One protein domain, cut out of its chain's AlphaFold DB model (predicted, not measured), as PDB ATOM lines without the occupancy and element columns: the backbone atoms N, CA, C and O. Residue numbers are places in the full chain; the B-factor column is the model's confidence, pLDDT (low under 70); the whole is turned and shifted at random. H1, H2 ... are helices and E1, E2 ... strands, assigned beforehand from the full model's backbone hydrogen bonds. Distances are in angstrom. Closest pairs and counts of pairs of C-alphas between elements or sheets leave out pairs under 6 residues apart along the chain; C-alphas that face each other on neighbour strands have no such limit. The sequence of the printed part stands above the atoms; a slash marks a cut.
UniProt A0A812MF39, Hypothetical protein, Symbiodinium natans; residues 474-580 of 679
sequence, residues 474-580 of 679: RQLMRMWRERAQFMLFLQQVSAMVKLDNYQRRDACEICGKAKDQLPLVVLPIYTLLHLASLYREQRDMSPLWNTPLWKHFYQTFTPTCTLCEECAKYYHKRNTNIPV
ATOM      1  N   ARG A 474      32.312  18.651  -4.373       53.59
ATOM      2  CA  ARG A 474      31.986  18.193  -3.011       53.59
ATOM      3  C   ARG A 474      30.997  17.033  -3.030       53.59
ATOM      4  O   ARG A 474      31.137  16.099  -2.239       53.59
ATOM      5  N   GLN A 475      30.014  17.070  -3.927       52.25
ATOM      6  CA  GLN A 475      29.061  15.971  -4.098       52.25
ATOM      7  C   GLN A 475      29.759  14.707  -4.617       52.25
ATOM      8  O   GLN A 475      29.544  13.626  -4.068       52.25
ATOM      9  N   LEU A 476      30.672  14.842  -5.587       52.81
ATOM     10  CA  LEU A 476      31.509  13.742  -6.078       52.81
ATOM     11  C   LEU A 476      32.412  13.169  -4.979       52.81
ATOM     12  O   LEU A 476      32.452  11.953  -4.795       52.81
ATOM     13  N   MET A 477      33.078  14.022  -4.198       51.69
ATOM     14  CA  MET A 477      33.933  13.598  -3.085       51.69
ATOM     15  C   MET A 477      33.139  12.902  -1.974       51.69
ATOM     16  O   MET A 477      33.582  11.871  -1.468       51.69
ATOM     17  N   ARG A 478      31.950  13.407  -1.616       59.88
ATOM     18  CA  ARG A 478      31.045  12.739  -0.664       59.88
ATOM     19  C   ARG A 478      30.591  11.384  -1.190       59.88
ATOM     20  O   ARG A 478      30.745  10.393  -0.485       59.88
ATOM     21  N   MET A 479      30.145  11.317  -2.442       62.16
ATOM     22  CA  MET A 479      29.731  10.066  -3.080       62.16
ATOM     23  C   MET A 479      30.874   9.038  -3.112       62.16
ATOM     24  O   MET A 479      30.663   7.855  -2.839       62.16
ATOM     25  N   TRP A 480      32.100   9.463  -3.424       59.47
ATOM     26  CA  TRP A 480      33.270   8.582  -3.441       59.47
ATOM     27  C   TRP A 480      33.651   8.115  -2.042       59.47
ATOM     28  O   TRP A 480      33.921   6.928  -1.852       59.47
ATOM     29  N   ARG A 481      33.619   9.019  -1.058       64.38
ATOM     30  CA  ARG A 481      33.871   8.693   0.347       64.38
ATOM     31  C   ARG A 481      32.847   7.694   0.875       64.38
ATOM     32  O   ARG A 481      33.246   6.688   1.452       64.38
ATOM     33  N   GLU A 482      31.560   7.922   0.640       67.25
ATOM     34  CA  GLU A 482      30.482   7.019   1.055       67.25
ATOM     35  C   GLU A 482      30.620   5.647   0.387       67.25
ATOM     36  O   GLU A 482      30.520   4.615   1.051       67.25
ATOM     37  N   ARG A 483      30.950   5.610  -0.909       65.88
ATOM     38  CA  ARG A 483      31.197   4.354  -1.632       65.88
ATOM     39  C   ARG A 483      32.428   3.614  -1.108       65.88
ATOM     40  O   ARG A 483      32.395   2.389  -1.005       65.88
ATOM     41  N   ALA A 484      33.498   4.329  -0.767       64.06
ATOM     42  CA  ALA A 484      34.709   3.745  -0.197       64.06
ATOM     43  C   ALA A 484      34.466   3.200   1.219       64.06
ATOM     44  O   ALA A 484      34.849   2.069   1.512       64.06
ATOM     45  N   GLN A 485      33.772   3.962   2.069       71.06
ATOM     46  CA  GLN A 485      33.363   3.529   3.407       71.06
ATOM     47  C   GLN A 485      32.463   2.295   3.337       71.06
ATOM     48  O   GLN A 485      32.689   1.324   4.056       71.06
ATOM     49  N   PHE A 486      31.498   2.290   2.415       74.88
ATOM     50  CA  PHE A 486      30.621   1.147   2.194       74.88
ATOM     51  C   PHE A 486      31.396  -0.090   1.715       74.88
ATOM     52  O   PHE A 486      31.175  -1.185   2.222       74.88
ATOM     53  N   MET A 487      32.359   0.067   0.801       70.00
ATOM     54  CA  MET A 487      33.220  -1.035   0.351       70.00
ATOM     55  C   MET A 487      34.083  -1.614   1.478       70.00
ATOM     56  O   MET A 487      34.185  -2.835   1.597       70.00
ATOM     57  N   LEU A 488      34.680  -0.760   2.317       73.50
ATOM     58  CA  LEU A 488      35.461  -1.198   3.478       73.50
ATOM     59  C   LEU A 488      34.586  -1.941   4.489       73.50
ATOM     60  O   LEU A 488      34.972  -3.005   4.971       73.50
ATOM     61  N   PHE A 489      33.389  -1.421   4.752       78.31
ATOM     62  CA  PHE A 489      32.408  -2.068   5.610       78.31
ATOM     63  C   PHE A 489      32.015  -3.453   5.077       78.31
ATOM     64  O   PHE A 489      32.071  -4.435   5.818       78.31
ATOM     65  N   LEU A 490      31.693  -3.575   3.783       77.81
ATOM     66  CA  LEU A 490      31.380  -4.871   3.176       77.81
ATOM     67  C   LEU A 490      32.543  -5.845   3.296       77.81
ATOM     68  O   LEU A 490      32.320  -6.987   3.685       77.81
ATOM     69  N   GLN A 491      33.766  -5.390   3.011       78.38
ATOM     70  CA  GLN A 491      34.964  -6.216   3.096       78.38
ATOM     71  C   GLN A 491      35.195  -6.731   4.521       78.38
ATOM     72  O   GLN A 491      35.485  -7.913   4.695       78.38
ATOM     73  N   GLN A 492      35.022  -5.884   5.539       77.38
ATOM     74  CA  GLN A 492      35.124  -6.282   6.947       77.38
ATOM     75  C   GLN A 492      34.056  -7.313   7.322       77.38
ATOM     76  O   GLN A 492      34.365  -8.341   7.925       77.38
ATOM     77  N   VAL A 493      32.804  -7.076   6.920       79.50
ATOM     78  CA  VAL A 493      31.685  -7.974   7.221       79.50
ATOM     79  C   VAL A 493      31.829  -9.316   6.499       79.50
ATOM     80  O   VAL A 493      31.506 -10.348   7.088       79.50
ATOM     81  N   SER A 494      32.318  -9.323   5.255       80.19
ATOM     82  CA  SER A 494      32.484 -10.531   4.441       80.19
ATOM     83  C   SER A 494      33.768 -11.307   4.741       80.19
ATOM     84  O   SER A 494      33.823 -12.502   4.474       80.19
ATOM     85  N   ALA A 495      34.805 -10.667   5.296       76.25
ATOM     86  CA  ALA A 495      36.089 -11.320   5.581       76.25
ATOM     87  C   ALA A 495      35.971 -12.461   6.604       76.25
ATOM     88  O   ALA A 495      36.716 -13.434   6.534       76.25
ATOM     89  N   MET A 496      35.024 -12.361   7.541       73.06
ATOM     90  CA  MET A 496      34.815 -13.360   8.598       73.06
ATOM     91  C   MET A 496      33.823 -14.468   8.208       73.06
ATOM     92  O   MET A 496      33.475 -15.314   9.031       73.06
ATOM     93  N   VAL A 497      33.339 -14.462   6.966       79.00
ATOM     94  CA  VAL A 497      32.229 -15.300   6.515       79.00
ATOM     95  C   VAL A 497      32.748 -16.414   5.609       79.00
ATOM     96  O   VAL A 497      33.245 -16.163   4.513       79.00
ATOM     97  N   LYS A 498      32.628 -17.668   6.062       77.56
ATOM     98  CA  LYS A 498      32.959 -18.852   5.253       77.56
ATOM     99  C   LYS A 498      31.839 -19.132   4.251       77.56
ATOM    100  O   LYS A 498      30.678 -19.114   4.635       77.56
ATOM    101  N   LEU A 499      32.203 -19.386   2.997       79.75
ATOM    102  CA  LEU A 499      31.266 -19.632   1.898       79.75
ATOM    103  C   LEU A 499      30.845 -21.105   1.852       79.75
ATOM    104  O   LEU A 499      31.707 -21.980   1.939       79.75
ATOM    105  N   ASP A 500      29.556 -21.376   1.635       72.81
ATOM    106  CA  ASP A 500      29.031 -22.751   1.588       72.81
ATOM    107  C   ASP A 500      29.511 -23.503   0.335       72.81
ATOM    108  O   ASP A 500      29.765 -24.705   0.362       72.81
ATOM    109  N   ASN A 501      29.723 -22.779  -0.767       68.31
ATOM    110  CA  ASN A 501      30.172 -23.336  -2.047       68.31
ATOM    111  C   ASN A 501      31.702 -23.481  -2.166       68.31
ATOM    112  O   ASN A 501      32.229 -23.504  -3.277       68.31
ATOM    113  N   TYR A 502      32.440 -23.582  -1.055       70.94
ATOM    114  CA  TYR A 502      33.905 -23.662  -1.059       70.94
ATOM    115  C   TYR A 502      34.415 -25.015  -1.598       70.94
ATOM    116  O   TYR A 502      34.769 -25.923  -0.849       70.94
ATOM    117  N   GLN A 503      34.462 -25.162  -2.922       72.25
ATOM    118  CA  GLN A 503      35.036 -26.328  -3.596       72.25
ATOM    119  C   GLN A 503      36.346 -25.947  -4.283       72.25
ATOM    120  O   GLN A 503      36.356 -25.175  -5.244       72.25
ATOM    121  N   ARG A 504      37.462 -26.511  -3.803       73.50
ATOM    122  CA  ARG A 504      38.777 -26.334  -4.425       73.50
ATOM    123  C   ARG A 504      38.985 -27.405  -5.497       73.50
ATOM    124  O   ARG A 504      38.987 -28.585  -5.174       73.50
ATOM    125  N   ARG A 505      39.149 -26.991  -6.752       75.88
ATOM    126  CA  ARG A 505      39.470 -27.874  -7.882       75.88
ATOM    127  C   ARG A 505      40.983 -27.980  -8.067       75.88
ATOM    128  O   ARG A 505      41.726 -27.118  -7.596       75.88
ATOM    129  N   ASP A 506      41.408 -29.013  -8.786       79.31
ATOM    130  CA  ASP A 506      42.825 -29.345  -8.988       79.31
ATOM    131  C   ASP A 506      43.516 -28.509 -10.079       79.31
ATOM    132  O   ASP A 506      44.737 -28.567 -10.222       79.31
ATOM    133  N   ALA A 507      42.764 -27.686 -10.817       80.81
ATOM    134  CA  ALA A 507      43.287 -26.777 -11.833       80.81
ATOM    135  C   ALA A 507      42.587 -25.408 -11.810       80.81
ATOM    136  O   ALA A 507      41.451 -25.264 -11.343       80.81
ATOM    137  N   CYS A 508      43.275 -24.390 -12.331       82.25
ATOM    138  CA  CYS A 508      42.724 -23.048 -12.516       82.25
ATOM    139  C   CYS A 508      41.637 -23.040 -13.604       82.25
ATOM    140  O   CYS A 508      41.884 -23.479 -14.724       82.25
ATOM    141  N   GLU A 509      40.462 -22.473 -13.312       79.69
ATOM    142  CA  GLU A 509      39.322 -22.451 -14.248       79.69
ATOM    143  C   GLU A 509      39.523 -21.527 -15.465       79.69
ATOM    144  O   GLU A 509      38.775 -21.636 -16.432       79.69
ATOM    145  N   ILE A 510      40.520 -20.633 -15.431       80.25
ATOM    146  CA  ILE A 510      40.815 -19.690 -16.526       80.25
ATOM    147  C   ILE A 510      42.005 -20.162 -17.358       80.25
ATOM    148  O   ILE A 510      41.912 -20.246 -18.577       80.25
ATOM    149  N   CYS A 511      43.140 -20.445 -16.710       79.75
ATOM    150  CA  CYS A 511      44.383 -20.772 -17.411       79.75
ATOM    151  C   CYS A 511      44.666 -22.277 -17.512       79.75
ATOM    152  O   CYS A 511      45.651 -22.656 -18.136       79.75
ATOM    153  N   GLY A 512      43.857 -23.134 -16.880       76.75
ATOM    154  CA  GLY A 512      43.997 -24.594 -16.942       76.75
ATOM    155  C   GLY A 512      45.219 -25.174 -16.218       76.75
ATOM    156  O   GLY A 512      45.364 -26.392 -16.169       76.75
ATOM    157  N   LYS A 513      46.092 -24.339 -15.636       79.00
ATOM    158  CA  LYS A 513      47.291 -24.793 -14.916       79.00
ATOM    159  C   LYS A 513      46.905 -25.582 -13.659       79.00
ATOM    160  O   LYS A 513      46.060 -25.133 -12.877       79.00
ATOM    161  N   ALA A 514      47.527 -26.746 -13.490       74.12
ATOM    162  CA  ALA A 514      47.286 -27.663 -12.381       74.12
ATOM    163  C   ALA A 514      47.944 -27.184 -11.074       74.12
ATOM    164  O   ALA A 514      48.886 -26.386 -11.082       74.12
ATOM    165  N   LYS A 515      47.450 -27.707  -9.950       67.44
ATOM    166  CA  LYS A 515      47.879 -27.392  -8.578       67.44
ATOM    167  C   LYS A 515      49.386 -27.554  -8.331       67.44
ATOM    168  O   LYS A 515      49.923 -26.857  -7.476       67.44
ATOM    169  N   ASP A 516      50.049 -28.424  -9.088       70.62
ATOM    170  CA  ASP A 516      51.478 -28.725  -8.932       70.62
ATOM    171  C   ASP A 516      52.389 -27.623  -9.496       70.62
ATOM    172  O   ASP A 516      53.557 -27.537  -9.130       70.62
ATOM    173  N   GLN A 517      51.862 -26.761 -10.375       70.06
ATOM    174  CA  GLN A 517      52.634 -25.695 -11.025       70.06
ATOM    175  C   GLN A 517      52.475 -24.334 -10.337       70.06
ATOM    176  O   GLN A 517      53.411 -23.538 -10.341       70.06
ATOM    177  N   LEU A 518      51.300 -24.035  -9.773       73.31
ATOM    178  CA  LEU A 518      51.001 -22.746  -9.141       73.31
ATOM    179  C   LEU A 518      50.009 -22.908  -7.975       73.31
ATOM    180  O   LEU A 518      49.067 -23.700  -8.074       73.31
ATOM    181  N   PRO A 519      50.133 -22.102  -6.902       78.56
ATOM    182  CA  PRO A 519      49.184 -22.122  -5.798       78.56
ATOM    183  C   PRO A 519      47.788 -21.664  -6.257       78.56
ATOM    184  O   PRO A 519      47.610 -20.587  -6.832       78.56
ATOM    185  N   LEU A 520      46.782 -22.505  -5.989       82.00
ATOM    186  CA  LEU A 520      45.375 -22.252  -6.322       82.00
ATOM    187  C   LEU A 520      44.609 -21.659  -5.132       82.00
ATOM    188  O   LEU A 520      44.648 -22.227  -4.039       82.00
ATOM    189  N   VAL A 521      43.850 -20.590  -5.361       82.25
ATOM    190  CA  VAL A 521      43.000 -19.897  -4.381       82.25
ATOM    191  C   VAL A 521      41.541 -19.943  -4.839       82.25
ATOM    192  O   VAL A 521      41.248 -19.818  -6.028       82.25
ATOM    193  N   VAL A 522      40.615 -20.133  -3.898       82.88
ATOM    194  CA  VAL A 522      39.167 -20.065  -4.150       82.88
ATOM    195  C   VAL A 522      38.701 -18.633  -3.903       82.88
ATOM    196  O   VAL A 522      38.900 -18.106  -2.810       82.88
ATOM    197  N   LEU A 523      38.091 -18.003  -4.904       82.06
ATOM    198  CA  LEU A 523      37.614 -16.619  -4.832       82.06
ATOM    199  C   LEU A 523      36.170 -16.512  -5.339       82.06
ATOM    200  O   LEU A 523      35.766 -17.312  -6.186       82.06
ATOM    201  N   PRO A 524      35.380 -15.540  -4.846       83.75
ATOM    202  CA  PRO A 524      34.074 -15.238  -5.419       83.75
ATOM    203  C   PRO A 524      34.231 -14.691  -6.845       83.75
ATOM    204  O   PRO A 524      35.140 -13.913  -7.123       83.75
ATOM    205  N   ILE A 525      33.332 -15.098  -7.745       80.94
ATOM    206  CA  ILE A 525      33.365 -14.708  -9.170       80.94
ATOM    207  C   ILE A 525      33.027 -13.226  -9.350       80.94
ATOM    208  O   ILE A 525      33.617 -12.527 -10.178       80.94
ATOM    209  N   TYR A 526      32.047 -12.758  -8.582       82.75
ATOM    210  CA  TYR A 526      31.542 -11.399  -8.646       82.75
ATOM    211  C   TYR A 526      32.228 -10.510  -7.612       82.75
ATOM    212  O   TYR A 526      32.528 -10.937  -6.496       82.75
ATOM    213  N   THR A 527      32.427  -9.245  -7.972       81.69
ATOM    214  CA  THR A 527      32.910  -8.227  -7.033       81.69
ATOM    215  C   THR A 527      31.917  -8.022  -5.887       81.69
ATOM    216  O   THR A 527      30.705  -8.164  -6.062       81.69
ATOM    217  N   LEU A 528      32.419  -7.622  -4.712       80.06
ATOM    218  CA  LEU A 528      31.576  -7.328  -3.542       80.06
ATOM    219  C   LEU A 528      30.494  -6.288  -3.852       80.06
ATOM    220  O   LEU A 528      29.374  -6.404  -3.367       80.06
ATOM    221  N   LEU A 529      30.806  -5.315  -4.713       76.50
ATOM    222  CA  LEU A 529      29.852  -4.296  -5.136       76.50
ATOM    223  C   LEU A 529      28.723  -4.877  -5.999       76.50
ATOM    224  O   LEU A 529      27.566  -4.515  -5.812       76.50
ATOM    225  N   HIS A 530      29.047  -5.792  -6.914       78.25
ATOM    226  CA  HIS A 530      28.047  -6.456  -7.747       78.25
ATOM    227  C   HIS A 530      27.166  -7.412  -6.930       78.25
ATOM    228  O   HIS A 530      25.954  -7.475  -7.117       78.25
ATOM    229  N   LEU A 531      27.751  -8.117  -5.961       80.00
ATOM    230  CA  LEU A 531      26.994  -8.931  -5.011       80.00
ATOM    231  C   LEU A 531      26.084  -8.067  -4.136       80.00
ATOM    232  O   LEU A 531      24.946  -8.448  -3.877       80.00
ATOM    233  N   ALA A 532      26.549  -6.886  -3.727       75.38
ATOM    234  CA  ALA A 532      25.752  -5.939  -2.963       75.38
ATOM    235  C   ALA A 532      24.581  -5.365  -3.772       75.38
ATOM    236  O   ALA A 532      23.489  -5.213  -3.225       75.38
ATOM    237  N   SER A 533      24.769  -5.092  -5.070       77.00
ATOM    238  CA  SER A 533      23.659  -4.701  -5.945       77.00
ATOM    239  C   SER A 533      22.660  -5.842  -6.135       77.00
ATOM    240  O   SER A 533      21.466  -5.610  -6.004       77.00
ATOM    241  N   LEU A 534      23.128  -7.079  -6.339       75.56
ATOM    242  CA  LEU A 534      22.252  -8.254  -6.448       75.56
ATOM    243  C   LEU A 534      21.464  -8.508  -5.157       75.56
ATOM    244  O   LEU A 534      20.281  -8.831  -5.208       75.56
ATOM    245  N   TYR A 535      22.096  -8.326  -3.997       77.56
ATOM    246  CA  TYR A 535      21.434  -8.421  -2.699       77.56
ATOM    247  C   TYR A 535      20.305  -7.390  -2.556       77.56
ATOM    248  O   TYR A 535      19.194  -7.753  -2.167       77.56
ATOM    249  N   ARG A 536      20.553  -6.129  -2.945       72.81
ATOM    250  CA  ARG A 536      19.526  -5.073  -2.959       72.81
ATOM    251  C   ARG A 536      18.399  -5.377  -3.946       72.81
ATOM    252  O   ARG A 536      17.240  -5.194  -3.614       72.81
ATOM    253  N   GLU A 537      18.717  -5.889  -5.132       70.62
ATOM    254  CA  GLU A 537      17.705  -6.236  -6.139       70.62
ATOM    255  C   GLU A 537      16.829  -7.433  -5.727       70.62
ATOM    256  O   GLU A 537      15.657  -7.489  -6.091       70.62
ATOM    257  N   GLN A 538      17.379  -8.404  -4.986       65.50
ATOM    258  CA  GLN A 538      16.697  -9.673  -4.697       65.50
ATOM    259  C   GLN A 538      16.052  -9.761  -3.309       65.50
ATOM    260  O   GLN A 538      15.128 -10.556  -3.129       65.50
ATOM    261  N   ARG A 539      16.583  -9.057  -2.299       59.69
ATOM    262  CA  ARG A 539      16.284  -9.348  -0.883       59.69
ATOM    263  C   ARG A 539      16.022  -8.118  -0.009       59.69
ATOM    264  O   ARG A 539      15.437  -8.306   1.054       59.69
ATOM    265  N   ASP A 540      16.421  -6.909  -0.412       50.84
ATOM    266  CA  ASP A 540      16.340  -5.716   0.447       50.84
ATOM    267  C   ASP A 540      15.583  -4.562  -0.232       50.84
ATOM    268  O   ASP A 540      16.081  -3.925  -1.154       50.84
ATOM    269  N   MET A 541      14.363  -4.287   0.239       51.56
ATOM    270  CA  MET A 541      13.542  -3.144  -0.202       51.56
ATOM    271  C   MET A 541      13.735  -1.912   0.700       51.56
ATOM    272  O   MET A 541      13.054  -0.903   0.518       51.56
ATOM    273  N   SER A 542      14.620  -1.996   1.703       56.34
ATOM    274  CA  SER A 542      14.837  -0.941   2.691       56.34
ATOM    275  C   SER A 542      16.092  -0.105   2.383       56.34
ATOM    276  O   SER A 542      17.051  -0.610   1.798       56.34
ATOM    277  N   PRO A 543      16.120   1.186   2.767       55.53
ATOM    278  CA  PRO A 543      17.283   2.050   2.545       55.53
ATOM    279  C   PRO A 543      18.460   1.760   3.498       55.53
ATOM    280  O   PRO A 543      19.546   2.304   3.304       55.53
ATOM    281  N   LEU A 544      18.270   0.924   4.527       59.50
ATOM    282  CA  LEU A 544      19.269   0.616   5.556       59.50
ATOM    283  C   LEU A 544      19.895  -0.761   5.309       59.50
ATOM    284  O   LEU A 544      19.198  -1.731   5.041       59.50
ATOM    285  N   TRP A 545      21.219  -0.869   5.435       71.56
ATOM    286  CA  TRP A 545      21.923  -2.120   5.144       71.56
ATOM    287  C   TRP A 545      21.763  -3.168   6.254       71.56
ATOM    288  O   TRP A 545      22.308  -3.018   7.353       71.56
ATOM    289  N   ASN A 546      21.081  -4.277   5.958       78.50
ATOM    290  CA  ASN A 546      20.905  -5.363   6.919       78.50
ATOM    291  C   ASN A 546      22.105  -6.336   6.933       78.50
ATOM    292  O   ASN A 546      22.232  -7.247   6.114       78.50
ATOM    293  N   THR A 547      22.992  -6.154   7.914       79.69
ATOM    294  CA  THR A 547      24.234  -6.932   8.082       79.69
ATOM    295  C   THR A 547      24.031  -8.451   8.239       79.69
ATOM    296  O   THR A 547      24.734  -9.198   7.555       79.69
ATOM    297  N   PRO A 548      23.139  -8.969   9.112       79.75
ATOM    298  CA  PRO A 548      22.956 -10.417   9.252       79.75
ATOM    299  C   PRO A 548      22.356 -11.074   8.001       79.75
ATOM    300  O   PRO A 548      22.802 -12.156   7.618       79.75
ATOM    301  N   LEU A 549      21.414 -10.411   7.320       79.25
ATOM    302  CA  LEU A 549      20.868 -10.912   6.053       79.25
ATOM    303  C   LEU A 549      21.913 -10.902   4.937       79.25
ATOM    304  O   LEU A 549      21.990 -11.861   4.170       79.25
ATOM    305  N   TRP A 550      22.767  -9.876   4.889       82.06
ATOM    306  CA  TRP A 550      23.914  -9.852   3.988       82.06
ATOM    307  C   TRP A 550      24.878 -11.009   4.252       82.06
ATOM    308  O   TRP A 550      25.308 -11.652   3.301       82.06
ATOM    309  N   LYS A 551      25.199 -11.320   5.517       82.69
ATOM    310  CA  LYS A 551      26.068 -12.463   5.847       82.69
ATOM    311  C   LYS A 551      25.480 -13.769   5.320       82.69
ATOM    312  O   LYS A 551      26.179 -14.484   4.615       82.69
ATOM    313  N   HIS A 552      24.197 -14.035   5.573       81.94
ATOM    314  CA  HIS A 552      23.526 -15.228   5.048       81.94
ATOM    315  C   HIS A 552      23.494 -15.237   3.510       81.94
ATOM    316  O   HIS A 552      23.756 -16.255   2.874       81.94
ATOM    317  N   PHE A 553      23.197 -14.095   2.883       83.31
ATOM    318  CA  PHE A 553      23.203 -13.980   1.426       83.31
ATOM    319  C   PHE A 553      24.587 -14.279   0.842       83.31
ATOM    320  O   PHE A 553      24.715 -15.063  -0.099       83.31
ATOM    321  N   TYR A 554      25.622 -13.691   1.438       83.88
ATOM    322  CA  TYR A 554      27.004 -13.868   1.032       83.88
ATOM    323  C   TYR A 554      27.463 -15.321   1.226       83.88
ATOM    324  O   TYR A 554      28.133 -15.852   0.356       83.88
ATOM    325  N   GLN A 555      27.050 -16.009   2.295       83.69
ATOM    326  CA  GLN A 555      27.382 -17.426   2.518       83.69
ATOM    327  C   GLN A 555      26.804 -18.351   1.447       83.69
ATOM    328  O   GLN A 555      27.524 -19.191   0.900       83.69
ATOM    329  N   THR A 556      25.515 -18.185   1.148       80.12
ATOM    330  CA  THR A 556      24.750 -19.163   0.367       80.12
ATOM    331  C   THR A 556      24.762 -18.875  -1.136       80.12
ATOM    332  O   THR A 556      24.784 -19.806  -1.945       80.12
ATOM    333  N   PHE A 557      24.744 -17.600  -1.541       75.19
ATOM    334  CA  PHE A 557      24.480 -17.208  -2.934       75.19
ATOM    335  C   PHE A 557      25.715 -16.752  -3.711       75.19
ATOM    336  O   PHE A 557      25.602 -16.506  -4.911       75.19
ATOM    337  N   THR A 558      26.898 -16.665  -3.094       80.31
ATOM    338  CA  THR A 558      28.111 -16.317  -3.845       80.31
ATOM    339  C   THR A 558      28.651 -17.529  -4.596       80.31
ATOM    340  O   THR A 558      29.035 -18.525  -3.967       80.31
ATOM    341  N   PRO A 559      28.746 -17.470  -5.932       80.19
ATOM    342  CA  PRO A 559      29.453 -18.489  -6.677       80.19
ATOM    343  C   PRO A 559      30.961 -18.255  -6.556       80.19
ATOM    344  O   PRO A 559      31.455 -17.135  -6.719       80.19
ATOM    345  N   THR A 560      31.697 -19.327  -6.282       83.62
ATOM    346  CA  THR A 560      33.159 -19.313  -6.182       83.62
ATOM    347  C   THR A 560      33.802 -20.033  -7.360       83.62
ATOM    348  O   THR A 560      33.252 -21.004  -7.883       83.62
ATOM    349  N   CYS A 561      35.003 -19.596  -7.729       82.94
ATOM    350  CA  CYS A 561      35.863 -20.241  -8.716       82.94
ATOM    351  C   CYS A 561      37.274 -20.450  -8.154       82.94
ATOM    352  O   CYS A 561      37.728 -19.710  -7.276       82.94
ATOM    353  N   THR A 562      37.985 -21.442  -8.683       85.56
ATOM    354  CA  THR A 562      39.380 -21.726  -8.325       85.56
ATOM    355  C   THR A 562      40.336 -21.128  -9.340       85.56
ATOM    356  O   THR A 562      40.318 -21.500 -10.514       85.56
ATOM    357  N   LEU A 563      41.190 -20.217  -8.879       83.56
ATOM    358  CA  LEU A 563      42.137 -19.480  -9.711       83.56
ATOM    359  C   LEU A 563      43.572 -19.680  -9.237       83.56
ATOM    360  O   LEU A 563      43.813 -19.867  -8.048       83.56
ATOM    361  N   CYS A 564      44.535 -19.585 -10.151       85.69
ATOM    362  CA  CYS A 564      45.930 -19.396  -9.762       85.69
ATOM    363  C   CYS A 564      46.156 -17.970  -9.236       85.69
ATOM    364  O   CYS A 564      45.399 -17.045  -9.551       85.69
ATOM    365  N   GLU A 565      47.220 -17.782  -8.459       82.25
ATOM    366  CA  GLU A 565      47.568 -16.491  -7.855       82.25
ATOM    367  C   GLU A 565      47.741 -15.356  -8.885       82.25
ATOM    368  O   GLU A 565      47.336 -14.221  -8.633       82.25
ATOM    369  N   GLU A 566      48.272 -15.654 -10.072       81.81
ATOM    370  CA  GLU A 566      48.447 -14.674 -11.152       81.81
ATOM    371  C   GLU A 566      47.101 -14.172 -11.695       81.81
ATOM    372  O   GLU A 566      46.870 -12.962 -11.777       81.81
ATOM    373  N   CYS A 567      46.174 -15.087 -12.003       80.38
ATOM    374  CA  CYS A 567      44.823 -14.736 -12.441       80.38
ATOM    375  C   CYS A 567      44.059 -14.003 -11.330       80.38
ATOM    376  O   CYS A 567      43.404 -12.995 -11.593       80.38
ATOM    377  N   ALA A 568      44.190 -14.454 -10.080       79.88
ATOM    378  CA  ALA A 568      43.591 -13.793  -8.926       79.88
ATOM    379  C   ALA A 568      44.071 -12.338  -8.789       79.88
ATOM    380  O   ALA A 568      43.251 -11.424  -8.699       79.88
ATOM    381  N   LYS A 569      45.389 -12.095  -8.849       81.50
ATOM    382  CA  LYS A 569      45.972 -10.743  -8.804       81.50
ATOM    383  C   LYS A 569      45.520  -9.885  -9.987       81.50
ATOM    384  O   LYS A 569      45.243  -8.700  -9.796       81.50
ATOM    385  N   TYR A 570      45.417 -10.462 -11.186       80.25
ATOM    386  CA  TYR A 570      44.996  -9.752 -12.397       80.25
ATOM    387  C   TYR A 570      43.580  -9.168 -12.276       80.25
ATOM    388  O   TYR A 570      43.385  -7.983 -12.571       80.25
ATOM    389  N   TYR A 571      42.615  -9.975 -11.822       77.94
ATOM    390  CA  TYR A 571      41.216  -9.558 -11.683       77.94
ATOM    391  C   TYR A 571      40.977  -8.733 -10.413       77.94
ATOM    392  O   TYR A 571      40.258  -7.736 -10.461       77.94
ATOM    393  N   HIS A 572      41.660  -9.053  -9.308       74.50
ATOM    394  CA  HIS A 572      41.580  -8.271  -8.072       74.50
ATOM    395  C   HIS A 572      42.088  -6.833  -8.263       74.50
ATOM    396  O   HIS A 572      41.427  -5.889  -7.836       74.50
ATOM    397  N   LYS A 573      43.220  -6.629  -8.961       71.38
ATOM    398  CA  LYS A 573      43.736  -5.278  -9.269       71.38
ATOM    399  C   LYS A 573      42.779  -4.451 -10.132       71.38
ATOM    400  O   LYS A 573      42.806  -3.228 -10.066       71.38
ATOM    401  N   ARG A 574      41.957  -5.100 -10.961       70.38
ATOM    402  CA  ARG A 574      41.017  -4.427 -11.866       70.38
ATOM    403  C   ARG A 574      39.620  -4.250 -11.270       70.38
ATOM    404  O   ARG A 574      38.846  -3.499 -11.850       70.38
ATOM    405  N   ASN A 575      39.322  -4.896 -10.138       70.38
ATOM    406  CA  ASN A 575      37.996  -4.942  -9.514       70.38
ATOM    407  C   ASN A 575      36.884  -5.256 -10.535       70.38
ATOM    408  O   ASN A 575      35.856  -4.584 -10.591       70.38
ATOM    409  N   THR A 576      37.130  -6.252 -11.388       76.19
ATOM    410  CA  THR A 576      36.198  -6.720 -12.423       76.19
ATOM    411  C   THR A 576      35.741  -8.140 -12.117       76.19
ATOM    412  O   THR A 576      36.510  -8.931 -11.572       76.19
ATOM    413  N   ASN A 577      34.513  -8.476 -12.513       78.06
ATOM    414  CA  ASN A 577      33.991  -9.837 -12.394       78.06
ATOM    415  C   ASN A 577      34.839 -10.818 -13.221       78.06
ATOM    416  O   ASN A 577      35.358 -10.463 -14.282       78.06
ATOM    417  N   ILE A 578      34.976 -12.046 -12.728       79.31
ATOM    418  CA  ILE A 578      35.798 -13.076 -13.364       79.31
ATOM    419  C   ILE A 578      34.984 -13.745 -14.487       79.31
ATOM    420  O   ILE A 578      33.891 -14.249 -14.220       79.31
ATOM    421  N   PRO A 579      35.486 -13.788 -15.736       70.62
ATOM    422  CA  PRO A 579      34.761 -14.355 -16.869       70.62
ATOM    423  C   PRO A 579      34.864 -15.888 -16.865       70.62
ATOM    424  O   PRO A 579      35.656 -16.478 -17.594       70.62
ATOM    425  N   VAL A 580      34.081 -16.550 -16.011       65.75
ATOM    426  CA  VAL A 580      33.909 -18.013 -16.028       65.75
ATOM    427  C   VAL A 580      32.650 -18.353 -16.825       65.75
ATOM    428  O   VAL A 580      31.636 -17.678 -16.677       65.75
TER     429      VAL A 580
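AT A GLANCE: This is residues 474 to 580 of the 679 residues of the protein "Hypothetical protein" of Symbiodinium natans (UniProt A0A812MF39). Three crossed helices, H1, H2 and H3, make one end of an elongated body, and a small two-stranded ribbon, E1 with E2, makes the other together with helix H4, which packs on E1. H1 sticks out as a free arm with residues 474 to 482, and a long loop, residues 496 to 519, leads from its other end to the ribbon. The printed part has 107 residues with four named helices and two named strands, in the order H1 E1 H2 H3 E2 H4; the sheet, E1 - E2, is antiparallel, and the class is mostly helix. It is only just compact, close to loose, with a radius of gyration of the C-alphas of 15.6 A, and spans 48 by 31 by 22 A.

HOW THE PARTS SIT: H1, residues 474 to 495, touches H2, residues 528 to 538, with its residues 487 to 491 alone, about perpendicular at 89 degrees; the closest C-alphas, of Leu 490 and Leu 528, are 7.2 A apart. With residues 493 to 494 alone H1 touches H3, residues 547 to 557, at a steep tilt of 65 degrees, the same way; the closest C-alphas, of Ser 494 and Lys 551, are 6.8 A apart. H2 and H3 only just touch, with 3 pairs of C-alphas within 8 A, the closest Tyr 535 and Phe 553 at 7.1 A, and are about perpendicular at 84 degrees. E1, residues 520 to 524, and E2, residues 560 to 564, are antiparallel neighbours at 145 degrees, with N 521 and O 563 within hydrogen-bond range at 2.8 A. The closest C-alphas of E1 and H4, residues 565 to 574, are those of Leu 520 and Glu 565, 6.4 A apart; H4 touches no helix. Every O i to N i+4 pair is within hydrogen-bond range in H1, H2 and H3, and 5 of 6 are in H4.

IN THESE COORDINATES: H1 begins with C-alpha 474 at (31.986, 18.193, -3.011) and is 31.0 A long. E1 and E2 are each 13.3 A long, H2 and H3 each 15.1 A. H4, 14.3 A long, ends with C-alpha 574 at (41.017, -4.427, -11.866).

THE WHOLE: The C-alphas farthest apart, of Arg 474 and Asp 516, are 51.1 A apart. The printed part has no cut, and the link from H1 to E1 is long, with 24 residues. The mean pLDDT of the printed part is 74.5; residues 474 to 484, 501, 515, 538 to 544 and 580 are under 70.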